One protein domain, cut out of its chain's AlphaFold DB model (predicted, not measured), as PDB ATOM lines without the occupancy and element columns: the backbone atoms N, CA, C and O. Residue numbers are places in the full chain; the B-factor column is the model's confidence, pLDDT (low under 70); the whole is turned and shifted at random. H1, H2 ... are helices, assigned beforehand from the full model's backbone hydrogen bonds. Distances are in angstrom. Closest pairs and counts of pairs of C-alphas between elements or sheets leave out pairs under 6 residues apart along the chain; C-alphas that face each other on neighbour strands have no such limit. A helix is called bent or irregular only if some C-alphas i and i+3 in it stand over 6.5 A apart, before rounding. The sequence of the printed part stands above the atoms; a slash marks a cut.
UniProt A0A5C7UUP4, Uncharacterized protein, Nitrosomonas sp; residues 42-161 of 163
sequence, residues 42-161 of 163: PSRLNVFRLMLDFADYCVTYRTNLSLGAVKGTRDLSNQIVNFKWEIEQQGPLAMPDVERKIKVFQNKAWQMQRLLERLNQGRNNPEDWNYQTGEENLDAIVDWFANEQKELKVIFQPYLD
ATOM      1  N   PRO A  42     -31.994  11.722  36.759       87.69
ATOM      2  CA  PRO A  42     -31.249  11.850  38.012       87.69
ATOM      3  C   PRO A  42     -30.110  12.871  37.921       87.69
ATOM      4  O   PRO A  42     -29.990  13.721  38.799       87.69
ATOM      5  N   SER A  43     -29.332  12.853  36.835       89.69
ATOM      6  CA  SER A  43     -28.231  13.802  36.612       89.69
ATOM      7  C   SER A  43     -28.735  15.239  36.474       89.69
ATOM      8  O   SER A  43     -28.170  16.163  37.055       89.69
ATOM      9  N   ARG A  44     -29.852  15.440  35.763       91.69
ATOM     10  CA  ARG A  44     -30.501  16.754  35.611       91.69
ATOM     11  C   ARG A  44     -31.020  17.288  36.939       91.69
ATOM     12  O   ARG A  44     -30.826  18.462  37.242       91.69
ATOM     13  N   LEU A  45     -31.645  16.429  37.745       92.69
ATOM     14  CA  LEU A  45     -32.106  16.789  39.083       92.69
ATOM     15  C   LEU A  45     -30.928  17.120  40.007       92.69
ATOM     16  O   LEU A  45     -31.030  18.037  40.818       92.69
ATOM     17  N   ASN A  46     -29.815  16.397  39.880       93.56
ATOM     18  CA  ASN A  46     -28.617  16.689  40.651       93.56
ATOM     19  C   ASN A  46     -28.046  18.062  40.283       93.56
ATOM     20  O   ASN A  46     -27.832  18.889  41.162       93.56
ATOM     21  N   VAL A  47     -27.914  18.361  38.988       94.94
ATOM     22  CA  VAL A  47     -27.493  19.691  38.520       94.94
ATOM     23  C   VAL A  47     -28.429  20.797  38.997       94.94
ATOM     24  O   VAL A  47     -27.955  21.845  39.423       94.94
ATOM     25  N   PHE A  48     -29.742  20.567  38.988       95.75
ATOM     26  CA  PHE A  48     -30.703  21.525  39.534       95.75
ATOM     27  C   PHE A  48     -30.418  21.854  41.005       95.75
ATOM     28  O   PHE A  48     -30.368  23.026  41.374       95.75
ATOM     29  N   ARG A  49     -30.190  20.827  41.837       96.06
ATOM     30  CA  ARG A  49     -29.851  20.998  43.259       96.06
ATOM     31  C   ARG A  49     -28.527  21.729  43.438       96.06
ATOM     32  O   ARG A  49     -28.497  22.726  44.142       96.06
ATOM     33  N   LEU A  50     -27.485  21.316  42.717       96.75
ATOM     34  CA  LEU A  50     -26.177  21.973  42.748       96.75
ATOM     35  C   LEU A  50     -26.271  23.466  42.410       96.75
ATOM     36  O   LEU A  50     -25.650  24.291  43.071       96.75
ATOM     37  N   MET A  51     -27.065  23.832  41.399       97.56
ATOM     38  CA  MET A  51     -27.274  25.237  41.043       97.56
ATOM     39  C   MET A  51     -28.042  26.009  42.122       97.56
ATOM     40  O   MET A  51     -27.700  27.161  42.386       97.56
ATOM     41  N   LEU A  52     -29.056  25.400  42.744       96.81
ATOM     42  CA  LEU A  52     -29.794  26.017  43.850       96.81
ATOM     43  C   LEU A  52     -28.908  26.239  45.076       96.81
ATOM     44  O   LEU A  52     -28.873  27.354  45.595       96.81
ATOM     45  N   ASP A  53     -28.177  25.208  45.492       96.75
ATOM     46  CA  ASP A  53     -27.290  25.247  46.655       96.75
ATOM     47  C   ASP A  53     -26.165  26.266  46.439       96.75
ATOM     48  O   ASP A  53     -25.827  27.042  47.333       96.75
ATOM     49  N   PHE A  54     -25.619  26.333  45.221       97.62
ATOM     50  CA  PHE A  54     -24.610  27.326  44.870       97.62
ATOM     51  C   PHE A  54     -25.164  28.756  44.872       97.62
ATOM     52  O   PHE A  54     -24.510  29.664  45.385       97.62
ATOM     53  N   ALA A  55     -26.373  28.975  44.345       97.25
ATOM     54  CA  ALA A  55     -27.016  30.284  44.418       97.25
ATOM     55  C   ALA A  55     -27.286  30.703  45.869       97.25
ATOM     56  O   ALA A  55     -27.003  31.841  46.229       97.25
ATOM     57  N   ASP A  56     -27.774  29.785  46.709       96.81
ATOM     58  CA  ASP A  56     -28.023  30.044  48.133       96.81
ATOM     59  C   ASP A  56     -26.739  30.398  48.889       96.81
ATOM     60  O   ASP A  56     -26.680  31.377  49.642       96.81
ATOM     61  N   TYR A  57     -25.667  29.657  48.606       96.62
ATOM     62  CA  TYR A  57     -24.341  29.966  49.118       96.62
ATOM     63  C   TYR A  57     -23.913  31.386  48.739       96.62
ATOM     64  O   TYR A  57     -23.492  32.144  49.609       96.62
ATOM     65  N   CYS A  58     -24.056  31.781  47.469       97.12
ATOM     66  CA  CYS A  58     -23.713  33.130  47.016       97.12
ATOM     67  C   CYS A  58     -24.578  34.214  47.678       97.12
ATOM     68  O   CYS A  58     -24.043  35.252  48.065       97.12
ATOM     69  N   VAL A  59     -25.877  33.973  47.868       96.75
ATOM     70  CA  VAL A  59     -26.777  34.916  48.554       96.75
ATOM     71  C   VAL A  59     -26.353  35.129  50.007       96.75
ATOM     72  O   VAL A  59     -26.264  36.260  50.485       96.75
ATOM     73  N   THR A  60     -26.046  34.047  50.719       95.81
ATOM     74  CA  THR A  60     -25.713  34.092  52.150       95.81
ATOM     75  C   THR A  60     -24.244  34.412  52.426       95.81
ATOM     76  O   THR A  60     -23.869  34.663  53.575       95.81
ATOM     77  N   TYR A  61     -23.396  34.456  51.394       94.44
ATOM     78  CA  TYR A  61     -21.947  34.564  51.542       94.44
ATOM     79  C   TYR A  61     -21.503  35.827  52.287       94.44
ATOM     80  O   TYR A  61     -20.674  35.734  53.190       94.44
ATOM     81  N   ARG A  62     -22.059  37.005  51.955       90.19
ATOM     82  CA  ARG A  62     -21.699  38.279  52.619       90.19
ATOM     83  C   ARG A  62     -21.986  38.207  54.121       90.19
ATOM     84  O   ARG A  62     -21.134  38.569  54.931       90.19
ATOM     85  N   THR A  63     -23.149  37.674  54.488       92.00
ATOM     86  CA  THR A  63     -23.541  37.455  55.884       92.00
ATOM     87  C   THR A  63     -22.592  36.476  56.568       92.00
ATOM     88  O   THR A  63     -22.016  36.804  57.603       92.00
ATOM     89  N   ASN A  64     -22.335  35.320  55.958       92.69
ATOM     90  CA  ASN A  64     -21.431  34.311  56.513       92.69
ATOM     91  C   ASN A  64     -19.997  34.835  56.667       92.69
ATOM     92  O   ASN A  64     -19.311  34.480  57.626       92.69
ATOM     93  N   LEU A  65     -19.552  35.709  55.763       91.19
ATOM     94  CA  LEU A  65     -18.257  36.373  55.847       91.19
ATOM     95  C   LEU A  65     -18.212  37.342  57.032       91.19
ATOM     96  O   LEU A  65     -17.254  37.309  57.802       91.19
ATOM     97  N   SER A  66     -19.258  38.151  57.222       88.56
ATOM     98  CA  SER A  66     -19.347  39.077  58.359       88.56
ATOM     99  C   SER A  66     -19.395  38.361  59.716       88.56
ATOM    100  O   SER A  66     -18.869  38.867  60.704       88.56
ATOM    101  N   LEU A  67     -19.971  37.154  59.748       92.12
ATOM    102  CA  LEU A  67     -20.038  36.297  60.934       92.12
ATOM    103  C   LEU A  67     -18.763  35.467  61.157       92.12
ATOM    104  O   LEU A  67     -18.673  34.749  62.150       92.12
ATOM    105  N   GLY A  68     -17.790  35.517  60.239       88.38
ATOM    106  CA  GLY A  68     -16.576  34.697  60.301       88.38
ATOM    107  C   GLY A  68     -16.808  33.198  60.060       88.38
ATOM    108  O   GLY A  68     -15.918  32.393  60.330       88.38
ATOM    109  N   ALA A  69     -17.982  32.811  59.548       90.00
ATOM    110  CA  ALA A  69     -18.301  31.431  59.184       90.00
ATOM    111  C   ALA A  69     -17.538  30.969  57.926       90.00
ATOM    112  O   ALA A  69     -17.288  29.776  57.764       90.00
ATOM    113  N   VAL A  70     -17.126  31.908  57.066       92.00
ATOM    114  CA  VAL A  70     -16.219  31.675  55.928       92.00
ATOM    115  C   VAL A  70     -14.937  32.497  56.083       92.00
ATOM    116  O   VAL A  70     -14.951  33.637  56.550       92.00
ATOM    117  N   LYS A  71     -13.802  31.924  55.682       88.06
ATOM    118  CA  LYS A  71     -12.443  32.460  55.849       88.06
ATOM    119  C   LYS A  71     -12.022  33.307  54.648       88.06
ATOM    120  O   LYS A  71     -11.002  33.057  54.003       88.06
ATOM    121  N   GLY A  72     -12.811  34.336  54.356       89.75
ATOM    122  CA  GLY A  72     -12.522  35.259  53.261       89.75
ATOM    123  C   GLY A  72     -12.758  34.665  51.873       89.75
ATOM    124  O   GLY A  72     -13.258  33.551  51.711       89.75
ATOM    125  N   THR A  73     -12.362  35.428  50.855       93.00
ATOM    126  CA  THR A  73     -12.690  35.204  49.435       93.00
ATOM    127  C   THR A  73     -12.131  33.907  48.854       93.00
ATOM    128  O   THR A  73     -12.626  33.431  47.834       93.00
ATOM    129  N   ARG A  74     -11.151  33.283  49.522       93.06
ATOM    130  CA  ARG A  74     -10.618  31.967  49.146       93.06
ATOM    131  C   ARG A  74     -11.683  30.871  49.208       93.06
ATOM    132  O   ARG A  74     -11.687  30.001  48.340       93.06
ATOM    133  N   ASP A  75     -12.582  30.924  50.188       93.75
ATOM    134  CA  ASP A  75     -13.650  29.928  50.317       93.75
ATOM    135  C   ASP A  75     -14.648  30.035  49.159       93.75
ATOM    136  O   ASP A  75     -15.047  29.013  48.606       93.75
ATOM    137  N   LEU A  76     -14.954  31.259  48.707       95.12
ATOM    138  CA  LEU A  76     -15.788  31.482  47.524       95.12
ATOM    139  C   LEU A  76     -15.117  30.936  46.260       95.12
ATOM    140  O   LEU A  76     -15.756  30.226  45.490       95.12
ATOM    141  N   SER A  77     -13.820  31.197  46.066       96.38
ATOM    142  CA  SER A  77     -13.058  30.642  44.936       96.38
ATOM    143  C   SER A  77     -13.080  29.113  44.920       96.38
ATOM    144  O   SER A  77     -13.302  28.512  43.869       96.38
ATOM    145  N   ASN A  78     -12.891  28.476  46.080       95.88
ATOM    146  CA  ASN A  78     -12.977  27.021  46.200       95.88
ATOM    147  C   ASN A  78     -14.384  26.522  45.854       95.88
ATOM    148  O   ASN A  78     -14.517  25.557  45.107       95.88
ATOM    149  N   GLN A  79     -15.427  27.203  46.335       96.50
ATOM    150  CA  GLN A  79     -16.804  26.819  46.047       96.50
ATOM    151  C   GLN A  79     -17.144  26.949  44.556       96.50
ATOM    152  O   GLN A  79     -17.825  26.082  44.016       96.50
ATOM    153  N   ILE A  80     -16.629  27.971  43.861       97.06
ATOM    154  CA  ILE A  80     -16.797  28.118  42.405       97.06
ATOM    155  C   ILE A  80     -16.140  26.951  41.654       97.06
ATOM    156  O   ILE A  80     -16.723  26.406  40.715       97.06
ATOM    157  N   VAL A  81     -14.925  26.566  42.057       96.94
ATOM    158  CA  VAL A  81     -14.190  25.446  41.447       96.94
ATOM    159  C   VAL A  81     -14.905  24.120  41.703       96.94
ATOM    160  O   VAL A  81     -15.085  23.347  40.762       96.94
ATOM    161  N   ASN A  82     -15.357  23.886  42.936       96.75
ATOM    162  CA  ASN A  82     -16.108  22.687  43.306       96.75
ATOM    163  C   ASN A  82     -17.416  22.595  42.517       96.75
ATOM    164  O   ASN A  82     -17.658  21.579  41.874       96.75
ATOM    165  N   PHE A  83     -18.194  23.680  42.462       97.00
ATOM    166  CA  PHE A  83     -19.426  23.745  41.677       97.00
ATOM    167  C   PHE A  83     -19.184  23.379  40.208       97.00
ATOM    168  O   PHE A  83     -19.891  22.549  39.642       97.00
ATOM    169  N   LYS A  84     -18.151  23.956  39.579       95.44
ATOM    170  CA  LYS A  84     -17.790  23.617  38.198       95.44
ATOM    171  C   LYS A  84     -17.480  22.125  38.049       95.44
ATOM    172  O   LYS A  84     -17.985  21.495  37.123       95.44
ATOM    173  N   TRP A  85     -16.660  21.581  38.941       94.56
ATOM    174  CA  TRP A  85     -16.247  20.182  38.890       94.56
ATOM    175  C   TRP A  85     -17.428  19.221  39.082       94.56
ATOM    176  O   TRP A  85     -17.586  18.290  38.298       94.56
ATOM    177  N   GLU A  86     -18.305  19.471  40.057       93.44
ATOM    178  CA  GLU A  86     -19.485  18.636  40.331       93.44
ATOM    179  C   GLU A  86     -20.468  18.612  39.154       93.44
ATOM    180  O   GLU A  86     -21.050  17.566  38.847       93.44
ATOM    181  N   ILE A  87     -20.617  19.747  38.463       91.06
ATOM    182  CA  ILE A  87     -21.401  19.858  37.231       91.06
ATOM    183  C   ILE A  87     -20.764  19.051  36.095       91.06
ATOM    184  O   ILE A  87     -21.461  18.294  35.420       91.06
ATOM    185  N   GLU A  88     -19.452  19.186  35.880       88.44
ATOM    186  CA  GLU A  88     -18.727  18.471  34.817       88.44
ATOM    187  C   GLU A  88     -18.801  16.946  34.994       88.44
ATOM    188  O   GLU A  88     -18.902  16.213  34.009       88.44
ATOM    189  N   GLN A  89     -18.844  16.462  36.240       88.12
ATOM    190  CA  GLN A  89     -19.026  15.041  36.544       88.12
ATOM    191  C   GLN A  89     -20.375  14.465  36.116       88.12
ATOM    192  O   GLN A  89     -20.478  13.255  35.922       88.12
ATOM    193  N   GLN A  90     -21.406  15.297  35.948       86.38
ATOM    194  CA  GLN A  90     -22.714  14.818  35.493       86.38
ATOM    195  C   GLN A  90     -22.728  14.475  33.998       86.38
ATOM    196  O   GLN A  90     -23.672  13.839  33.526       86.38
ATOM    197  N   GLY A  91     -21.687  14.868  33.254       81.19
ATOM    198  CA  GLY A  91     -21.601  14.675  31.812       81.19
ATOM    199  C   GLY A  91     -22.555  15.585  31.022       81.19
ATOM    200  O   GLY A  91     -23.146  16.516  31.571       81.19
ATOM    201  N   PRO A  92     -22.696  15.362  29.704       82.94
ATOM    202  CA  PRO A  92     -23.582  16.156  28.861       82.94
ATOM    203  C   PRO A  92     -25.055  15.860  29.180       82.94
ATOM    204  O   PRO A  92     -25.519  14.729  29.052       82.94
ATOM    205  N   LEU A  93     -25.816  16.890  29.556       80.56
ATOM    206  CA  LEU A  93     -27.209  16.737  30.009       80.56
ATOM    207  C   LEU A  93     -28.242  16.978  28.897       80.56
ATOM    208  O   LEU A  93     -29.446  16.765  29.108       80.56
ATOM    209  N   ALA A  94     -27.770  17.427  27.729       84.50
ATOM    210  CA  ALA A  94     -28.579  17.894  26.604       84.50
ATOM    211  C   ALA A  94     -29.542  19.030  27.008       84.50
ATOM    212  O   ALA A  94     -30.696  19.064  26.583       84.50
ATOM    213  N   MET A  95     -29.059  19.952  27.851       88.00
ATOM    214  CA  MET A  95     -29.809  21.113  28.345       88.00
ATOM    215  C   MET A  95     -29.044  22.403  28.002       88.00
ATOM    216  O   MET A  95     -28.436  23.013  28.882       88.00
ATOM    217  N   PRO A  96     -29.029  22.836  26.727       87.75
ATOM    218  CA  PRO A  96     -28.157  23.923  26.276       87.75
ATOM    219  C   PRO A  96     -28.426  25.250  26.998       87.75
ATOM    220  O   PRO A  96     -27.510  26.055  27.172       87.75
ATOM    221  N   ASP A  97     -29.663  25.499  27.426       90.38
ATOM    222  CA  ASP A  97     -30.028  26.712  28.163       90.38
ATOM    223  C   ASP A  97     -29.466  26.685  29.591       90.38
ATOM    224  O   ASP A  97     -28.879  27.670  30.046       90.38
ATOM    225  N   VAL A  98     -29.538  25.526  30.252       92.62
ATOM    226  CA  VAL A  98     -28.939  25.280  31.572       92.62
ATOM    227  C   VAL A  98     -27.416  25.373  31.503       92.62
ATOM    228  O   VAL A  98     -26.804  26.049  32.322       92.62
ATOM    229  N   GLU A  99     -26.790  24.764  30.495       91.50
ATOM    230  CA  GLU A  99     -25.335  24.807  30.296       91.50
ATOM    231  C   GLU A  99     -24.821  26.240  30.101       91.50
ATOM    232  O   GLU A  99     -23.775  26.614  30.642       91.50
ATOM    233  N   ARG A 100     -25.568  27.083  29.374       93.75
ATOM    234  CA  ARG A 100     -25.262  28.519  29.292       93.75
ATOM    235  C   ARG A 100     -25.441  29.196  30.647       93.75
ATOM    236  O   ARG A 100     -24.566  29.964  31.049       93.75
ATOM    237  N   LYS A 101     -26.519  28.893  31.372       95.38
ATOM    238  CA  LYS A 101     -26.806  29.480  32.689       95.38
ATOM    239  C   LYS A 101     -25.732  29.143  33.730       95.38
ATOM    240  O   LYS A 101     -25.304  30.034  34.457       95.38
ATOM    241  N   ILE A 102     -25.209  27.917  33.736       95.25
ATOM    242  CA  ILE A 102     -24.088  27.491  34.593       95.25
ATOM    243  C   ILE A 102     -22.863  28.393  34.396       95.25
ATOM    244  O   ILE A 102     -22.246  28.826  35.368       95.25
ATOM    245  N   LYS A 103     -22.521  28.729  33.145       95.88
ATOM    246  CA  LYS A 103     -21.402  29.644  32.859       95.88
ATOM    247  C   LYS A 103     -21.671  31.048  33.400       95.88
ATOM    248  O   LYS A 103     -20.761  31.681  33.929       95.88
ATOM    249  N   VAL A 104     -22.913  31.527  33.302       97.19
ATOM    250  CA  VAL A 104     -23.311  32.825  33.868       97.19
ATOM    251  C   VAL A 104     -23.177  32.818  35.393       97.19
ATOM    252  O   VAL A 104     -22.598  33.754  35.936       97.19
ATOM    253  N   PHE A 105     -23.611  31.748  36.067       97.44
ATOM    254  CA  PHE A 105     -23.447  31.563  37.516       97.44
ATOM    255  C   PHE A 105     -21.973  31.645  37.932       97.44
ATOM    256  O   PHE A 105     -21.624  32.431  38.811       97.44
ATOM    257  N   GLN A 106     -21.092  30.896  37.256       97.31
ATOM    258  CA  GLN A 106     -19.649  30.931  37.529       97.31
ATOM    259  C   GLN A 106     -19.075  32.338  37.331       97.31
ATOM    260  O   GLN A 106     -18.349  32.840  38.187       97.31
ATOM    261  N   ASN A 107     -19.425  33.006  36.228       96.88
ATOM    262  CA  ASN A 107     -18.943  34.355  35.939       96.88
ATOM    263  C   ASN A 107     -19.414  35.374  36.986       96.88
ATOM    264  O   ASN A 107     -18.618  36.209  37.416       96.88
ATOM    265  N   LYS A 108     -20.677  35.297  37.418       97.19
ATOM    266  CA  LYS A 108     -21.246  36.170  38.455       97.19
ATOM    267  C   LYS A 108     -20.611  35.929  39.822       97.19
ATOM    268  O   LYS A 108     -20.279  36.893  40.507       97.19
ATOM    269  N   ALA A 109     -20.339  34.679  40.180       97.19
ATOM    270  CA  ALA A 109     -19.629  34.359  41.415       97.19
ATOM    271  C   ALA A 109     -18.170  34.853  41.388       97.19
ATOM    272  O   ALA A 109     -17.679  35.400  42.373       97.19
ATOM    273  N   TRP A 110     -17.487  34.753  40.244       97.31
ATOM    274  CA  TRP A 110     -16.158  35.348  40.081       97.31
ATOM    275  C   TRP A 110     -16.176  36.882  40.156       97.31
ATOM    276  O   TRP A 110     -15.252  37.469  40.713       97.31
ATOM    277  N   GLN A 111     -17.210  37.541  39.619       96.00
ATOM    278  CA  GLN A 111     -17.413  38.989  39.800       96.00
ATOM    279  C   GLN A 111     -17.578  39.332  41.285       96.00
ATOM    280  O   GLN A 111     -16.892  40.218  41.788       96.00
ATOM    281  N   MET A 112     -18.415  38.578  42.004       96.44
ATOM    282  CA  MET A 112     -18.607  38.734  43.447       96.44
ATOM    283  C   MET A 112     -17.280  38.628  44.211       96.44
ATOM    284  O   MET A 112     -16.958  39.492  45.023       96.44
ATOM    285  N   GLN A 113     -16.481  37.601  43.913       96.12
ATOM    286  CA  GLN A 113     -15.185  37.362  44.542       96.12
ATOM    287  C   GLN A 113     -14.220  38.538  44.343       96.12
ATOM    288  O   GLN A 113     -13.679  39.055  45.322       96.12
ATOM    289  N   ARG A 114     -14.052  39.019  43.105       95.06
ATOM    290  CA  ARG A 114     -13.168  40.157  42.802       95.06
ATOM    291  C   ARG A 114     -13.631  41.450  43.458       95.06
ATOM    292  O   ARG A 114     -12.812  42.282  43.850       95.06
ATOM    293  N   LEU A 115     -14.942  41.650  43.535       95.12
ATOM    294  CA  LEU A 115     -15.529  42.832  44.146       95.12
ATOM    295  C   LEU A 115     -15.297  42.839  45.659       95.12
ATOM    296  O   LEU A 115     -14.824  43.837  46.195       95.12
ATOM    297  N   LEU A 116     -15.499  41.700  46.322       94.44
ATOM    298  CA  LEU A 116     -15.189  41.523  47.741       94.44
ATOM    299  C   LEU A 116     -13.704  41.753  48.051       94.44
ATOM    300  O   LEU A 116     -13.378  42.409  49.038       94.44
ATOM    301  N   GLU A 117     -12.789  41.269  47.208       93.75
ATOM    302  CA  GLU A 117     -11.353  41.529  47.387       93.75
ATOM    303  C   GLU A 117     -11.006  43.012  47.283       93.75
ATOM    304  O   GLU A 117     -10.207  43.516  48.073       93.75
ATOM    305  N   ARG A 118     -11.624  43.730  46.340       92.81
ATOM    306  CA  ARG A 118     -11.440  45.178  46.198       92.81
ATOM    307  C   ARG A 118     -11.991  45.943  47.396       92.81
ATOM    308  O   ARG A 118     -11.290  46.809  47.920       92.81
ATOM    309  N   LEU A 119     -13.185  45.586  47.862       92.69
ATOM    310  CA  LEU A 119     -13.798  46.194  49.044       92.69
ATOM    311  C   LEU A 119     -12.936  45.975  50.295       92.69
ATOM    312  O   LEU A 119     -12.666  46.930  51.020       92.69
ATOM    313  N   ASN A 120     -12.384  44.771  50.481       90.44
ATOM    314  CA  ASN A 120     -11.446  44.475  51.574       90.44
ATOM    315  C   ASN A 120     -10.139  45.287  51.498       90.44
ATOM    316  O   ASN A 120      -9.483  45.499  52.514       90.44
ATOM    317  N   GLN A 121      -9.757  45.764  50.310       92.19
ATOM    318  CA  GLN A 121      -8.614  46.664  50.098       92.19
ATOM    319  C   GLN A 121      -8.989  48.153  50.220       92.19
ATOM    320  O   GLN A 121      -8.175  49.017  49.889       92.19
ATOM    321  N   GLY A 122     -10.219  48.473  50.637       90.69
ATOM    322  CA  GLY A 122     -10.730  49.842  50.733       90.69
ATOM    323  C   GLY A 122     -11.071  50.484  49.384       90.69
ATOM    324  O   GLY A 122     -11.261  51.697  49.309       90.69
ATOM    325  N   ARG A 123     -11.141  49.703  48.297       92.69
ATOM    326  CA  ARG A 123     -11.489  50.192  46.956       92.69
ATOM    327  C   ARG A 123     -12.976  49.969  46.696       92.69
ATOM    328  O   ARG A 123     -13.377  48.869  46.332       92.69
ATOM    329  N   ASN A 124     -13.772  51.029  46.814       92.81
ATOM    330  CA  ASN A 124     -15.227  50.980  46.613       92.81
ATOM    331  C   ASN A 124     -15.678  51.335  45.181       92.81
ATOM    332  O   ASN A 124     -16.791  51.807  44.967       92.81
ATOM    333  N   ASN A 125     -14.811  51.138  44.187       90.06
ATOM    334  CA  ASN A 125     -15.183  51.370  42.793       90.06
ATOM    335  C   ASN A 125     -15.936  50.140  42.255       90.06
ATOM    336  O   ASN A 125     -15.448  49.018  42.450       90.06
ATOM    337  N   PRO A 126     -17.062  50.319  41.550       90.62
ATOM    338  CA  PRO A 126     -17.834  49.210  40.989       90.62
ATOM    339  C   PRO A 126     -17.046  48.433  39.916       90.62
ATOM    340  O   PRO A 126     -16.063  48.922  39.354       90.62
ATOM    341  N   GLU A 127     -17.427  47.179  39.648       87.06
ATOM    342  CA  GLU A 127     -16.993  46.466  38.427       87.06
ATOM    343  C   GLU A 127     -17.842  46.877  37.227       87.06
ATOM    344  O   GLU A 127     -17.333  46.999  36.116       87.06
ATOM    345  N   ASP A 128     -19.135  47.075  37.470       87.31
ATOM    346  CA  ASP A 128     -20.130  47.437  36.478       87.31
ATOM    347  C   ASP A 128     -20.482  48.926  36.606       87.31
ATOM    348  O   ASP A 128     -20.937  49.397  37.647       87.31
ATOM    349  N   TRP A 129     -20.266  49.658  35.515       87.06
ATOM    350  CA  TRP A 129     -20.530  51.089  35.357       87.06
ATOM    351  C   TRP A 129     -21.982  51.510  35.627       87.06
ATOM    352  O   TRP A 129     -22.238  52.700  35.800       87.06
ATOM    353  N   ASN A 130     -22.921  50.562  35.685       93.06
ATOM    354  CA  ASN A 130     -24.314  50.819  36.045       93.06
ATOM    355  C   ASN A 130     -24.527  51.138  37.538       93.06
ATOM    356  O   ASN A 130     -25.608  51.601  37.899       93.06
ATOM    357  N   TYR A 131     -23.536  50.894  38.401       93.31
ATOM    358  CA  TYR A 131     -23.627  51.143  39.845       93.31
ATOM    359  C   TYR A 131     -22.738  52.311  40.262       93.31
ATOM    360  O   TYR A 131     -21.726  52.586  39.619       93.31
ATOM    361  N   GLN A 132     -23.095  52.998  41.348       91.69
ATOM    362  CA  GLN A 132     -22.300  54.121  41.854       91.69
ATOM    363  C   GLN A 132     -21.148  53.633  42.730       91.69
ATOM    364  O   GLN A 132     -20.071  54.230  42.734       91.69
ATOM    365  N   THR A 133     -21.356  52.530  43.456       94.69
ATOM    366  CA  THR A 133     -20.375  51.979  44.394       94.69
ATOM    367  C   THR A 133     -20.149  50.482  44.200       94.69
ATOM    368  O   THR A 133     -20.971  49.761  43.629       94.69
ATOM    369  N   GLY A 134     -19.007  49.998  44.689       93.31
ATOM    370  CA  GLY A 134     -18.712  48.572  44.752       93.31
ATOM    371  C   GLY A 134     -19.672  47.810  45.665       93.31
ATOM    372  O   GLY A 134     -20.013  46.675  45.352       93.31
ATOM    373  N   GLU A 135     -20.157  48.425  46.744       94.00
ATOM    374  CA  GLU A 135     -21.188  47.818  47.598       94.00
ATOM    375  C   GLU A 135     -22.534  47.664  46.882       94.00
ATOM    376  O   GLU A 135     -23.084  46.567  46.883       94.00
ATOM    377  N   GLU A 136     -23.016  48.697  46.185       95.44
ATOM    378  CA  GLU A 136     -24.242  48.599  45.374       95.44
ATOM    379  C   GLU A 136     -24.125  47.517  44.300       95.44
ATOM    380  O   GLU A 136     -25.046  46.728  44.086       95.44
ATOM    381  N   ASN A 137     -22.969  47.448  43.632       96.31
ATOM    382  CA  ASN A 137     -22.719  46.411  42.644       96.31
ATOM    383  C   ASN A 137     -22.731  45.011  43.287       96.31
ATOM    384  O   ASN A 137     -23.215  44.068  42.658       96.31
ATOM    385  N   LEU A 138     -22.214  44.861  44.511       95.69
ATOM    386  CA  LEU A 138     -22.198  43.589  45.234       95.69
ATOM    387  C   LEU A 138     -23.614  43.157  45.613       95.69
ATOM    388  O   LEU A 138     -23.974  42.006  45.370       95.69
ATOM    389  N   ASP A 139     -24.410  44.079  46.149       95.88
ATOM    390  CA  ASP A 139     -25.802  43.822  46.522       95.88
ATOM    391  C   ASP A 139     -26.630  43.430  45.300       95.88
ATOM    392  O   ASP A 139     -27.353  42.438  45.337       95.88
ATOM    393  N   ALA A 140     -26.411  44.082  44.159       96.75
ATOM    394  CA  ALA A 140     -27.061  43.687  42.917       96.75
ATOM    395  C   ALA A 140     -26.656  42.282  42.424       96.75
ATOM    396  O   ALA A 140     -27.461  41.593  41.796       96.75
ATOM    397  N   ILE A 141     -25.426  41.825  42.692       97.00
ATOM    398  CA  ILE A 141     -25.021  40.440  42.390       97.00
ATOM    399  C   ILE A 141     -25.729  39.456  43.332       97.00
ATOM    400  O   ILE A 141     -26.172  38.400  42.878       97.00
ATOM    401  N   VAL A 142     -25.859  39.792  44.616       96.81
ATOM    402  CA  VAL A 142     -26.600  38.986  45.601       96.81
ATOM    403  C   VAL A 142     -28.076  38.878  45.209       96.81
ATOM    404  O   VAL A 142     -28.603  37.768  45.113       96.81
ATOM    405  N   ASP A 143     -28.713  40.001  44.884       96.81
ATOM    406  CA  ASP A 143     -30.101  40.052  44.415       96.81
ATOM    407  C   ASP A 143     -30.294  39.264  43.121       96.81
ATOM    408  O   ASP A 143     -31.306  38.582  42.940       96.81
ATOM    409  N   TRP A 144     -29.308  39.317  42.222       97.38
ATOM    410  CA  TRP A 144     -29.309  38.493  41.024       97.38
ATOM    411  C   TRP A 144     -29.372  37.006  41.395       97.38
ATOM    412  O   TRP A 144     -30.318  36.342  40.985       97.38
ATOM    413  N   PHE A 145     -28.475  36.489  42.245       97.38
ATOM    414  CA  PHE A 145     -28.527  35.078  42.667       97.38
ATOM    415  C   PHE A 145     -29.851  34.698  43.354       97.38
ATOM    416  O   PHE A 145     -30.381  33.614  43.098       97.38
ATOM    417  N   ALA A 146     -30.422  35.585  44.171       95.38
ATOM    418  CA  ALA A 146     -31.712  35.350  44.824       95.38
ATOM    419  C   ALA A 146     -32.874  35.251  43.818       95.38
ATOM    420  O   ALA A 146     -33.779  34.424  43.968       95.38
ATOM    421  N   ASN A 147     -32.858  36.072  42.767       96.25
ATOM    422  CA  ASN A 147     -33.843  35.991  41.689       96.25
ATOM    423  C   ASN A 147     -33.650  34.729  40.843       96.25
ATOM    424  O   ASN A 147     -34.625  34.059  40.492       96.25
ATOM    425  N   GLU A 148     -32.401  34.346  40.598       95.00
ATOM    426  CA  GLU A 148     -32.061  33.164  39.816       95.00
ATOM    427  C   GLU A 148     -32.557  31.856  40.439       95.00
ATOM    428  O   GLU A 148     -33.003  30.963  39.719       95.00
ATOM    429  N   GLN A 149     -32.606  31.747  41.770       91.75
ATOM    430  CA  GLN A 149     -33.224  30.593  42.442       91.75
ATOM    431  C   GLN A 149     -34.677  30.347  41.994       91.75
ATOM    432  O   GLN A 149     -35.131  29.200  41.928       91.75
ATOM    433  N   LYS A 150     -35.422  31.413  41.668       90.38
ATOM    434  CA  LYS A 150     -36.800  31.317  41.163       90.38
ATOM    435  C   LYS A 150     -36.816  30.908  39.690       90.38
ATOM    436  O   LYS A 150     -37.605  30.043  39.312       90.38
ATOM    437  N   GLU A 151     -35.931  31.488  38.880       93.00
ATOM    438  CA  GLU A 151     -35.823  31.194  37.444       93.00
ATOM    439  C   GLU A 151     -35.371  29.760  37.163       93.00
ATOM    440  O   GLU A 151     -35.848  29.143  36.209       93.00
ATOM    441  N   LEU A 152     -34.508  29.191  38.012       92.88
ATOM    442  CA  LEU A 152     -34.027  27.818  37.849       92.88
ATOM    443  C   LEU A 152     -35.177  26.812  37.776       92.88
ATOM    444  O   LEU A 152     -35.125  25.896  36.962       92.88
ATOM    445  N   LYS A 153     -36.253  26.995  38.550       90.06
ATOM    446  CA  LYS A 153     -37.429  26.111  38.464       90.06
ATOM    447  C   LYS A 153     -38.035  26.123  37.063       90.06
ATOM    448  O   LYS A 153     -38.309  25.066  36.512       90.06
ATOM    449  N   VAL A 154     -38.180  27.308  36.474       92.19
ATOM    450  CA  VAL A 154     -38.765  27.490  35.138       92.19
ATOM    451  C   VAL A 154     -37.875  26.869  34.060       92.19
ATOM    452  O   VAL A 154     -38.370  26.166  33.184       92.19
ATOM    453  N   ILE A 155     -36.558  27.084  34.146       92.00
ATOM    454  CA  ILE A 155     -35.596  26.573  33.159       92.00
ATOM    455  C   ILE A 155     -35.495  25.042  33.219       92.00
ATOM    456  O   ILE A 155     -35.331  24.397  32.184       92.00
ATOM    457  N   PHE A 156     -35.594  24.446  34.409       91.69
ATOM    458  CA  PHE A 156     -35.491  22.995  34.580       91.69
ATOM    459  C   PHE A 156     -36.806  22.247  34.364       91.69
ATOM    460  O   PHE A 156     -36.764  21.051  34.070       91.69
ATOM    461  N   GLN A 157     -37.951  22.929  34.457       90.25
ATOM    462  CA  GLN A 157     -39.281  22.352  34.256       90.25
ATOM    463  C   GLN A 157     -39.377  21.421  33.028       90.25
ATOM    464  O   GLN A 157     -39.708  20.249  33.216       90.25
ATOM    465  N   PRO A 158     -38.998  21.837  31.797       88.38
ATOM    466  CA  PRO A 158     -39.119  20.979  30.610       88.38
ATOM    467  C   PRO A 158     -38.218  19.734  30.634       88.38
ATOM    468  O   PRO A 158     -38.385  18.837  29.809       88.38
ATOM    469  N   TYR A 159     -37.240  19.676  31.538       84.50
ATOM    470  CA  TYR A 159     -36.266  18.590  31.628       84.50
ATOM    471  C   TYR A 159     -36.504  17.649  32.812       84.50
ATOM    472  O   TYR A 159     -35.937  16.550  32.832       84.50
ATOM    473  N   LEU A 160     -37.294  18.086  33.797       84.06
ATOM    474  CA  LEU A 160     -37.598  17.348  35.024       84.06
ATOM    475  C   LEU A 160     -39.046  16.853  35.086       84.06
ATOM    476  O   LEU A 160     -39.306  15.879  35.807       84.06
ATOM    477  N   ASP A 161     -39.955  17.476  34.334       78.25
ATOM    478  CA  ASP A 161     -41.332  17.018  34.201       78.25
ATOM    479  C   ASP A 161     -41.399  15.746  33.362       78.25
ATOM    480  O   ASP A 161     -40.892  15.654  32.246       78.25
TER     481      ASP A 161
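Overview. This is residues 42 to 161 of the 163 residues of an uncharacterized protein of Nitrosomonas sp (UniProt A0A5C7UUP4). Four helices stand side by side in an up-and-down bundle, each running against the one before it, with H2 shorter than the others. The link from H3 to H4 loops out at one end. The printed part has 120 residues, with four named helices and no named strand: all helix, compact, radius of gyration of the C-alphas 15.0 A, spans 46 by 29 by 20 A.

Along the chain. H1, residues 42 to 66, starts at C-alpha 42 (-31.249, 11.850, 38.012) and measures 36.0 A. H2 is residues 73 to 88, H3 residues 96 to 120, 36.6 A. H4, residues 134 to 160, 37.8 A, ends at C-alpha 160 (-37.598, 17.348, 35.024). H1 and H4 are irregular: C-alphas 59 and 62 are 7.3 A apart, 155 and 158 7.1 A.

Arrangement. H1 and H2, H2 and H3, and H3 and H4 form helical hairpins; their closest C-alphas are Val 47 and Ile 87, 6.2 A, Thr 73 and Gln 113, 5.9 A, and Met 112 and Leu 138, 6.3 A. H1 touches H4, Val 59 to Val 142, C-alphas 5.0 A apart, at a shallow tilt of 17 degrees, opposite ways. H1 and H3 only just touch, with 3 pairs of C-alphas within 8 A, closest Cys 58 and Ala 109, 7.0 A. H2 and H4 are apart. Every O i to N i+4 pair is within hydrogen-bond range in H2, 19 of 21 in H1, 20 of 21 in H3, 18 of 23 in H4.

Size, cuts and confidence. The C-alphas farthest apart, of Gly 122 and Asp 161, are 47.8 A apart. The printed part has no cut; the link of residues 121 to 133 is long. No printed residue is under 70 in pLDDT.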